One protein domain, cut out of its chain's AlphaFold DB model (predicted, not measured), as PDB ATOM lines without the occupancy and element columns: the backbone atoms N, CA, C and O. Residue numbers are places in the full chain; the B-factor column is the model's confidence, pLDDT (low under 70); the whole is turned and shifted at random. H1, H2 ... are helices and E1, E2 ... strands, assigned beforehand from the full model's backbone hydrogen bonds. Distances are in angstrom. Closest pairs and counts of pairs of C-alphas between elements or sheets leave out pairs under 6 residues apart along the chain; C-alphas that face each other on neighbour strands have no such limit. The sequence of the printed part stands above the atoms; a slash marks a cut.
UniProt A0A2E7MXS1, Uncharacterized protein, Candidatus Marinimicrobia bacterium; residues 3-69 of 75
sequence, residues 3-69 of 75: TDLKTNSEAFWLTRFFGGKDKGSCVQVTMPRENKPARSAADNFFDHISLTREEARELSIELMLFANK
ATOM      1  N   THR A   3      27.103  24.420  -5.115       97.75
ATOM      2  CA  THR A   3      27.479  24.976  -3.812       97.75
ATOM      3  C   THR A   3      28.642  25.930  -3.985       97.75
ATOM      4  O   THR A   3      29.708  25.508  -4.437       97.75
ATOM      5  N   ASP A   4      28.467  27.177  -3.571       97.69
ATOM      6  CA  ASP A   4      29.555  28.146  -3.563       97.69
ATOM      7  C   ASP A   4      30.578  27.796  -2.480       97.69
ATOM      8  O   ASP A   4      30.237  27.375  -1.369       97.69
ATOM      9  N   LEU A   5      31.854  27.904  -2.833       97.50
ATOM     10  CA  LEU A   5      32.977  27.623  -1.952       97.50
ATOM     11  C   LEU A   5      33.573  28.931  -1.450       97.50
ATOM     12  O   LEU A   5      33.620  29.935  -2.160       97.50
ATOM     13  N   LYS A   6      34.095  28.897  -0.224       97.25
ATOM     14  CA  LYS A   6      34.837  30.024   0.333       97.25
ATOM     15  C   LYS A   6      36.104  30.276  -0.493       97.25
ATOM     16  O   LYS A   6      36.868  29.352  -0.761       97.25
ATOM     17  N   THR A   7      36.343  31.539  -0.816       95.44
ATOM     18  CA  THR A   7      37.574  32.050  -1.424       95.44
ATOM     19  C   THR A   7      38.033  33.277  -0.640       95.44
ATOM     20  O   THR A   7      37.210  33.964  -0.037       95.44
ATOM     21  N   ASN A   8      39.342  33.528  -0.611       94.69
ATOM     22  CA  ASN A   8      39.913  34.759  -0.048       94.69
ATOM     23  C   ASN A   8      40.214  35.803  -1.141       94.69
ATOM     24  O   ASN A   8      40.777  36.850  -0.845       94.69
ATOM     25  N   SER A   9      39.904  35.490  -2.401       93.19
ATOM     26  CA  SER A   9      40.138  36.360  -3.550       93.19
ATOM     27  C   SER A   9      38.902  37.201  -3.845       93.19
ATOM     28  O   SER A   9      37.791  36.676  -3.857       93.19
ATOM     29  N   GLU A  10      39.104  38.480  -4.154       92.69
ATOM     30  CA  GLU A  10      38.066  39.346  -4.728       92.69
ATOM     31  C   GLU A  10      37.994  39.221  -6.262       92.69
ATOM     32  O   GLU A  10      37.042  39.684  -6.882       92.69
ATOM     33  N   ALA A  11      38.983  38.569  -6.887       92.62
ATOM     34  CA  ALA A  11      39.096  38.483  -8.342       92.62
ATOM     35  C   ALA A  11      38.222  37.385  -8.973       92.62
ATOM     36  O   ALA A  11      37.951  37.426 -10.172       92.62
ATOM     37  N   PHE A  12      37.803  36.378  -8.201       95.19
ATOM     38  CA  PHE A  12      37.024  35.246  -8.709       95.19
ATOM     39  C   PHE A  12      36.186  34.581  -7.617       95.19
ATOM     40  O   PHE A  12      36.520  34.643  -6.434       95.19
ATOM     41  N   TRP A  13      35.143  33.861  -8.029       95.94
ATOM     42  CA  TRP A  13      34.324  33.003  -7.171       95.94
ATOM     43  C   TRP A  13      34.405  31.541  -7.599       95.94
ATOM     44  O   TRP A  13      34.708  31.212  -8.749       95.94
ATOM     45  N   LEU A  14      34.144  30.662  -6.633       97.88
ATOM     46  CA  LEU A  14      34.252  29.219  -6.779       97.88
ATOM     47  C   LEU A  14      32.894  28.569  -6.534       97.88
ATOM     48  O   LEU A  14      32.314  28.749  -5.466       97.88
ATOM     49  N   THR A  15      32.436  27.735  -7.463       98.06
ATOM     50  CA  THR A  15      31.188  26.976  -7.310       98.06
ATOM     51  C   THR A  15      31.446  25.501  -7.580       98.06
ATOM     52  O   THR A  15      31.828  25.107  -8.680       98.06
ATOM     53  N   ARG A  16      31.228  24.640  -6.585       98.06
ATOM     54  CA  ARG A  16      31.252  23.184  -6.765       98.06
ATOM     55  C   ARG A  16      29.931  22.717  -7.351       98.06
ATOM     56  O   ARG A  16      28.867  23.066  -6.848       98.06
ATOM     57  N   PHE A  17      29.990  21.840  -8.340       97.75
ATOM     58  CA  PHE A  17      28.808  21.233  -8.946       97.75
ATOM     59  C   PHE A  17      29.056  19.759  -9.296       97.75
ATOM     60  O   PHE A  17      30.155  19.229  -9.107       97.75
ATOM     61  N   PHE A  18      28.010  19.069  -9.754       97.44
ATOM     62  CA  PHE A  18      28.106  17.713 -10.296       97.44
ATOM     63  C   PHE A  18      28.149  17.794 -11.824       97.44
ATOM     64  O   PHE A  18      27.167  18.201 -12.438       97.44
ATOM     65  N   GLY A  19      29.284  17.431 -12.422       94.38
ATOM     66  CA  GLY A  19      29.553  17.516 -13.860       94.38
ATOM     67  C   GLY A  19      29.037  16.328 -14.676       94.38
ATOM     68  O   GLY A  19      29.476  16.135 -15.806       94.38
ATOM     69  N   GLY A  20      28.139  15.519 -14.108       95.38
ATOM     70  CA  GLY A  20      27.634  14.289 -14.715       95.38
ATOM     71  C   GLY A  20      28.350  13.035 -14.215       95.38
ATOM     72  O   GLY A  20      29.313  13.104 -13.450       95.38
ATOM     73  N   LYS A  21      27.849  11.870 -14.636       94.69
ATOM     74  CA  LYS A  21      28.302  10.560 -14.145       94.69
ATOM     75  C   LYS A  21      29.798  10.328 -14.372       94.69
ATOM     76  O   LYS A  21      30.455   9.799 -13.484       94.69
ATOM     77  N   ASP A  22      30.316  10.783 -15.510       94.06
ATOM     78  CA  ASP A  22      31.699  10.512 -15.916       94.06
ATOM     79  C   ASP A  22      32.708  11.476 -15.275       94.06
ATOM     80  O   ASP A  22      33.825  11.085 -14.956       94.06
ATOM     81  N   LYS A  23      32.312  12.733 -15.032       92.50
ATOM     82  CA  LYS A  23      33.185  13.774 -14.453       92.50
ATOM     83  C   LYS A  23      33.077  13.886 -12.934       92.50
ATOM     84  O   LYS A  23      33.910  14.521 -12.287       92.50
ATOM     85  N   GLY A  24      32.032  13.306 -12.346       95.50
ATOM     86  CA  GLY A  24      31.785  13.368 -10.915       95.50
ATOM     87  C   GLY A  24      31.595  14.806 -10.435       95.50
ATOM     88  O   GLY A  24      30.851  15.591 -11.021       95.50
ATOM     89  N   SER A  25      32.243  15.168  -9.331       97.06
ATOM     90  CA  SER A  25      32.146  16.525  -8.798       97.06
ATOM     91  C   SER A  25      33.263  17.416  -9.346       97.06
ATOM     92  O   SER A  25      34.441  17.077  -9.275       97.06
ATOM     93  N   CYS A  26      32.858  18.574  -9.853       98.19
ATOM     94  CA  CYS A  26      33.689  19.574 -10.512       98.19
ATOM     95  C   CYS A  26      33.663  20.890  -9.725       98.19
ATOM     96  O   CYS A  26      32.832  21.072  -8.826       98.19
ATOM     97  N   VAL A  27      34.557  21.808 -10.071       98.19
ATOM     98  CA  VAL A  27      34.559  23.190  -9.586       98.19
ATOM     99  C   VAL A  27      34.575  24.146 -10.772       98.19
ATOM    100  O   VAL A  27      35.304  23.934 -11.734       98.19
ATOM    101  N   GLN A  28      33.754  25.185 -10.706       97.50
ATOM    102  CA  GLN A  28      33.781  26.307 -11.629       97.50
ATOM    103  C   GLN A  28      34.533  27.461 -10.969       97.50
ATOM    104  O   GLN A  28      34.203  27.834  -9.842       97.50
ATOM    105  N   VAL A  29      35.516  28.021 -11.670       97.31
ATOM    106  CA  VAL A  29      36.173  29.283 -11.311       97.31
ATOM    107  C   VAL A  29      35.622  30.341 -12.243       97.31
ATOM    108  O   VAL A  29      35.758  30.218 -13.459       97.31
ATOM    109  N   THR A  30      34.976  31.354 -11.686       95.25
ATOM    110  CA  THR A  30      34.294  32.386 -12.470       95.25
ATOM    111  C   THR A  30      34.879  33.749 -12.135       95.25
ATOM    112  O   THR A  30      35.181  34.020 -10.975       95.25
ATOM    113  N   MET A  31      35.039  34.590 -13.148       93.50
ATOM    114  CA  MET A  31      35.682  35.897 -13.070       93.50
ATOM    115  C   MET A  31      34.849  36.961 -13.807       93.50
ATOM    116  O   MET A  31      34.105  36.625 -14.744       93.50
ATOM    117  N   PRO A  32      34.939  38.245 -13.401       88.81
ATOM    118  CA  PRO A  32      34.292  39.340 -14.112       88.81
ATOM    119  C   PRO A  32      34.763  39.398 -15.563       88.81
ATOM    120  O   PRO A  32      35.936  39.185 -15.862       88.81
ATOM    121  N   ARG A  33      33.843  39.695 -16.480       84.38
ATOM    122  CA  ARG A  33      34.178  39.845 -17.894       84.38
ATOM    123  C   ARG A  33      34.593  41.290 -18.176       84.38
ATOM    124  O   ARG A  33      33.783  42.197 -18.016       84.38
ATOM    125  N   GLU A  34      35.815  41.500 -18.660       78.38
ATOM    126  CA  GLU A  34      36.310  42.828 -19.056       78.38
ATOM    127  C   GLU A  34      36.437  42.964 -20.581       78.38
ATOM    128  O   GLU A  34      36.977  42.078 -21.240       78.38
ATOM    129  N   ASN A  35      35.976  44.091 -21.143       65.44
ATOM    130  CA  ASN A  35      36.256  44.545 -22.518       65.44
ATOM    131  C   ASN A  35      35.974  43.528 -23.651       65.44
ATOM    132  O   ASN A  35      36.847  43.259 -24.477       65.44
ATOM    133  N   LYS A  36      34.757  42.962 -23.744       65.19
ATOM    134  CA  LYS A  36      34.408  41.995 -24.812       65.19
ATOM    135  C   LYS A  36      33.113  42.343 -25.568       65.19
ATOM    136  O   LYS A  36      32.199  42.905 -24.969       65.19
ATOM    137  N   PRO A  37      32.998  41.963 -26.860       69.75
ATOM    138  CA  PRO A  37      31.787  42.170 -27.657       69.75
ATOM    139  C   PRO A  37      30.589  41.408 -27.079       69.75
ATOM    140  O   PRO A  37      30.748  40.353 -26.450       69.75
ATOM    141  N   ALA A  38      29.385  41.931 -27.312       70.00
ATOM    142  CA  ALA A  38      28.148  41.319 -26.841       70.00
ATOM    143  C   ALA A  38      28.010  39.868 -27.348       70.00
ATOM    144  O   ALA A  38      28.173  39.585 -28.534       70.00
ATOM    145  N   ARG A  39      27.723  38.948 -26.427       71.12
ATOM    146  CA  ARG A  39      27.283  37.566 -26.666       71.12
ATOM    147  C   ARG A  39      25.771  37.471 -26.419       71.12
ATOM    148  O   ARG A  39      25.095  38.484 -26.222       71.12
ATOM    149  N   SER A  40      25.236  36.249 -26.432       71.56
ATOM    150  CA  SER A  40      23.873  35.972 -25.975       71.56
ATOM    151  C   SER A  40      23.643  36.561 -24.571       71.56
ATOM    152  O   SER A  40      24.582  36.673 -23.781       71.56
ATOM    153  N   ALA A  41      22.403  36.942 -24.244       64.88
ATOM    154  CA  ALA A  41      22.079  37.579 -22.963       64.88
ATOM    155  C   ALA A  41      22.534  36.765 -21.733       64.88
ATOM    156  O   ALA A  41      22.873  37.358 -20.714       64.88
ATOM    157  N   ALA A  42      22.588  35.433 -21.842       61.94
ATOM    158  CA  ALA A  42      23.027  34.543 -20.769       61.94
ATOM    159  C   ALA A  42      24.559  34.531 -20.574       61.94
ATOM    160  O   ALA A  42      25.028  34.444 -19.443       61.94
ATOM    161  N   ASP A  43      25.340  34.693 -21.646       63.84
ATOM    162  CA  ASP A  43      26.812  34.614 -21.621       63.84
ATOM    163  C   ASP A  43      27.489  35.981 -21.426       63.84
ATOM    164  O   ASP A  43      28.699  36.137 -21.624       63.84
ATOM    165  N   ASN A  44      26.705  37.020 -21.122       65.75
ATOM    166  CA  ASN A  44      27.183  38.397 -21.195       65.75
ATOM    167  C   ASN A  44      27.940  38.891 -19.967       65.75
ATOM    168  O   ASN A  44      28.697  39.848 -20.100       65.75
ATOM    169  N   PHE A  45      27.795  38.241 -18.815       69.94
ATOM    170  CA  PHE A  45      28.234  38.830 -17.549       69.94
ATOM    171  C   PHE A  45      29.604  38.340 -17.068       69.94
ATOM    172  O   PHE A  45      30.360  39.131 -16.508       69.94
ATOM    173  N   PHE A  46      29.958  37.072 -17.307       82.94
ATOM    174  CA  PHE A  46      31.110  36.444 -16.656       82.94
ATOM    175  C   PHE A  46      31.855  35.467 -17.565       82.94
ATOM    176  O   PHE A  46      31.244  34.804 -18.404       82.94
ATOM    177  N   ASP A  47      33.165  35.346 -17.361       88.25
ATOM    178  CA  ASP A  47      33.966  34.253 -17.913       88.25
ATOM    179  C   ASP A  47      34.173  33.181 -16.836       88.25
ATOM    180  O   ASP A  47      34.225  33.483 -15.642       88.25
ATOM    181  N   HIS A  48      34.285  31.918 -17.243       92.44
ATOM    182  CA  HIS A  48      34.581  30.834 -16.314       92.44
ATOM    183  C   HIS A  48      35.370  29.703 -16.962       92.44
ATOM    184  O   HIS A  48      35.288  29.473 -18.169       92.44
ATOM    185  N   ILE A  49      36.070  28.953 -16.115       95.88
ATOM    186  CA  ILE A  49      36.568  27.611 -16.414       95.88
ATOM    187  C   ILE A  49      35.886  26.611 -15.484       95.88
ATOM    188  O   ILE A  49      35.522  26.947 -14.357       95.88
ATOM    189  N   SER A  50      35.710  25.380 -15.952       96.75
ATOM    190  CA  SER A  50      35.216  24.267 -15.144       96.75
ATOM    191  C   SER A  50      36.252  23.161 -15.132       96.75
ATOM    192  O   SER A  50      36.689  22.731 -16.194       96.75
ATOM    193  N   LEU A  51      36.602  22.695 -13.939       98.12
ATOM    194  CA  LEU A  51      37.626  21.686 -13.715       98.12
ATOM    195  C   LEU A  51      37.014  20.485 -13.000       98.12
ATOM    196  O   LEU A  51      36.250  20.627 -12.035       98.12
ATOM    197  N   THR A  52      37.370  19.290 -13.447       98.06
ATOM    198  CA  THR A  52      37.212  18.059 -12.674       98.06
ATOM    199  C   THR A  52      38.065  18.119 -11.407       98.06
ATOM    200  O   THR A  52      38.877  19.024 -11.200       98.06
ATOM    201  N   ARG A  53      37.881  17.143 -10.513       97.12
ATOM    202  CA  ARG A  53      38.719  17.051  -9.313       97.12
ATOM    203  C   ARG A  53      40.202  16.887  -9.646       97.12
ATOM    204  O   ARG A  53      41.020  17.454  -8.930       97.12
ATOM    205  N   GLU A  54      40.512  16.114 -10.682       97.75
ATOM    206  CA  GLU A  54      41.896  15.826 -11.052       97.75
ATOM    207  C   GLU A  54      42.559  17.053 -11.674       97.75
ATOM    208  O   GLU A  54      43.580  17.505 -11.172       97.75
ATOM    209  N   GLU A  55      41.903  17.702 -12.638       98.31
ATOM    210  CA  GLU A  55      42.414  18.948 -13.236       98.31
ATOM    211  C   GLU A  55      42.598  20.051 -12.176       98.31
ATOM    212  O   GLU A  55      43.581  20.786 -12.184       98.31
ATOM    213  N   ALA A  56      41.682  20.153 -11.202       98.12
ATOM    214  CA  ALA A  56      41.828  21.102 -10.097       98.12
ATOM    215  C   ALA A  56      43.017  20.766  -9.177       98.12
ATOM    216  O   ALA A  56      43.631  21.673  -8.611       98.12
ATOM    217  N   ARG A  57      43.341  19.478  -9.006       98.00
ATOM    218  CA  ARG A  57      44.510  19.026  -8.242       98.00
ATOM    219  C   ARG A  57      45.797  19.394  -8.978       98.00
ATOM    220  O   ARG A  57      46.683  19.962  -8.345       98.00
ATOM    221  N   GLU A  58      45.890  19.106 -10.269       98.19
ATOM    222  CA  GLU A  58      47.054  19.440 -11.101       98.19
ATOM    223  C   GLU A  58      47.307  20.951 -11.104       98.19
ATOM    224  O   GLU A  58      48.371  21.394 -10.667       98.19
ATOM    225  N   LEU A  59      46.275  21.748 -11.404       97.69
ATOM    226  CA  LEU A  59      46.365  23.207 -11.368       97.69
ATOM    227  C   LEU A  59      46.797  23.729  -9.987       97.69
ATOM    228  O   LEU A  59      47.549  24.695  -9.890       97.69
ATOM    229  N   SER A  60      46.363  23.100  -8.888       97.50
ATOM    230  CA  SER A  60      46.788  23.528  -7.546       97.50
ATOM    231  C   SER A  60      48.292  23.361  -7.307       97.50
ATOM    232  O   SER A  60      48.889  24.170  -6.593       97.50
ATOM    233  N   ILE A  61      48.912  22.342  -7.911       97.81
ATOM    234  CA  ILE A  61      50.357  22.107  -7.831       97.81
ATOM    235  C   ILE A  61      51.085  23.178  -8.639       97.81
ATOM    236  O   ILE A  61      52.015  23.793  -8.124       97.81
ATOM    237  N   GLU A  62      50.627  23.453  -9.857       97.88
ATOM    238  CA  GLU A  62      51.191  24.488 -10.732       97.88
ATOM    239  C   GLU A  62      51.126  25.874 -10.080       97.88
ATOM    240  O   GLU A  62      52.129  26.585 -10.011       97.88
ATOM    241  N   LEU A  63      49.977  26.234  -9.500       97.06
ATOM    242  CA  LEU A  63      49.809  27.493  -8.770       97.06
ATOM    243  C   LEU A  63      50.715  27.571  -7.537       97.06
ATOM    244  O   LEU A  63      51.229  28.642  -7.216       97.06
ATOM    245  N   MET A  64      50.929  26.452  -6.839       98.19
ATOM    246  CA  MET A  64      51.853  26.394  -5.706       98.19
ATOM    247  C   MET A  64      53.308  26.550  -6.157       98.19
ATOM    248  O   MET A  64      54.086  27.217  -5.473       98.19
ATOM    249  N   LEU A  65      53.693  25.959  -7.288       98.38
ATOM    250  CA  LEU A  65      55.020  26.146  -7.873       98.38
ATOM    251  C   LEU A  65      55.232  27.617  -8.244       98.38
ATOM    252  O   LEU A  65      56.204  28.205  -7.775       98.38
ATOM    253  N   PHE A  66      54.273  28.225  -8.948       98.25
ATOM    254  CA  PHE A  66      54.289  29.647  -9.302       98.25
ATOM    255  C   PHE A  66      54.409  30.560  -8.072       98.25
ATOM    256  O   PHE A  66      55.282  31.422  -7.992       98.25
ATOM    257  N   ALA A  67      53.581  30.338  -7.047       97.81
ATOM    258  CA  ALA A  67      53.619  31.134  -5.819       97.81
ATOM    259  C   ALA A  67      54.979  31.060  -5.096       97.81
ATOM    260  O   ALA A  67      55.371  32.007  -4.413       97.81
ATOM    261  N   ASN A  68      55.701  29.947  -5.252       98.25
ATOM    262  CA  ASN A  68      57.006  29.715  -4.639       98.25
ATOM    263  C   ASN A  68      58.193  30.002  -5.573       98.25
ATOM    264  O   ASN A  68      59.323  29.702  -5.181       98.25
ATOM    265  N   LYS A  69      57.977  30.586  -6.761       97.56
ATOM    266  CA  LYS A  69      59.024  30.855  -7.767       97.56
ATOM    267  C   LYS A  69      59.745  29.584  -8.239       97.56
ATOM    268  O   LYS A  69      60.974  29.546  -8.320       97.56
TER     269      LYS A  69
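AT A GLANCE: This is residues 3 to 69 of the 75 residues of an uncharacterized protein of Candidatus Marinimicrobia bacterium (UniProt A0A2E7MXS1). A twisted antiparallel sheet, order E1 E2 E3 E4, has helix H1 standing up from it near one end of E3; residues 60 to 69, and residues 37 to 42 of the E3 to E4 link, stick out. The 67 printed residues include four named strands, then one named helix: mixed class, loose, radius of gyration of the C-alphas 13.9 A, flat, spans 36 by 36 by 20 A.

IN THESE COORDINATES: Find C-alpha 3 at (27.479, 24.976, -3.812), where E1, residues 3 to 5, begins. Next come E2, 13 to 18, 16.8 A; E3, 25 to 32, 23.5 A; E4, 46 to 51, 16.4 A; and H1, 53 to 67, 20.8 A, ending at C-alpha 67 (53.619, 31.134, -5.819).

HOW THE PARTS SIT: The strands form a meander, successive antiparallel hairpins: look for N 3 and O 16, 2.8 A; N 15 and O 28, 3.0 A; N 29 and O 49, 2.9 A. H1 is on the sheet, over E4, height 12.2 A, rising 48 degrees; the closest C-alphas of E3 and H1 are Cys 26 and Arg 53, 5.8 A. In H1 every O i to N i+4 pair is within hydrogen-bond range.

THE WHOLE: The farthest C-alphas, Ala 41 and Lys 69, are 40.5 A apart. The printed part has no cut; E3 to E4 is a long link, where residues 35 to 37 and 41 to 45 are under pLDDT 70.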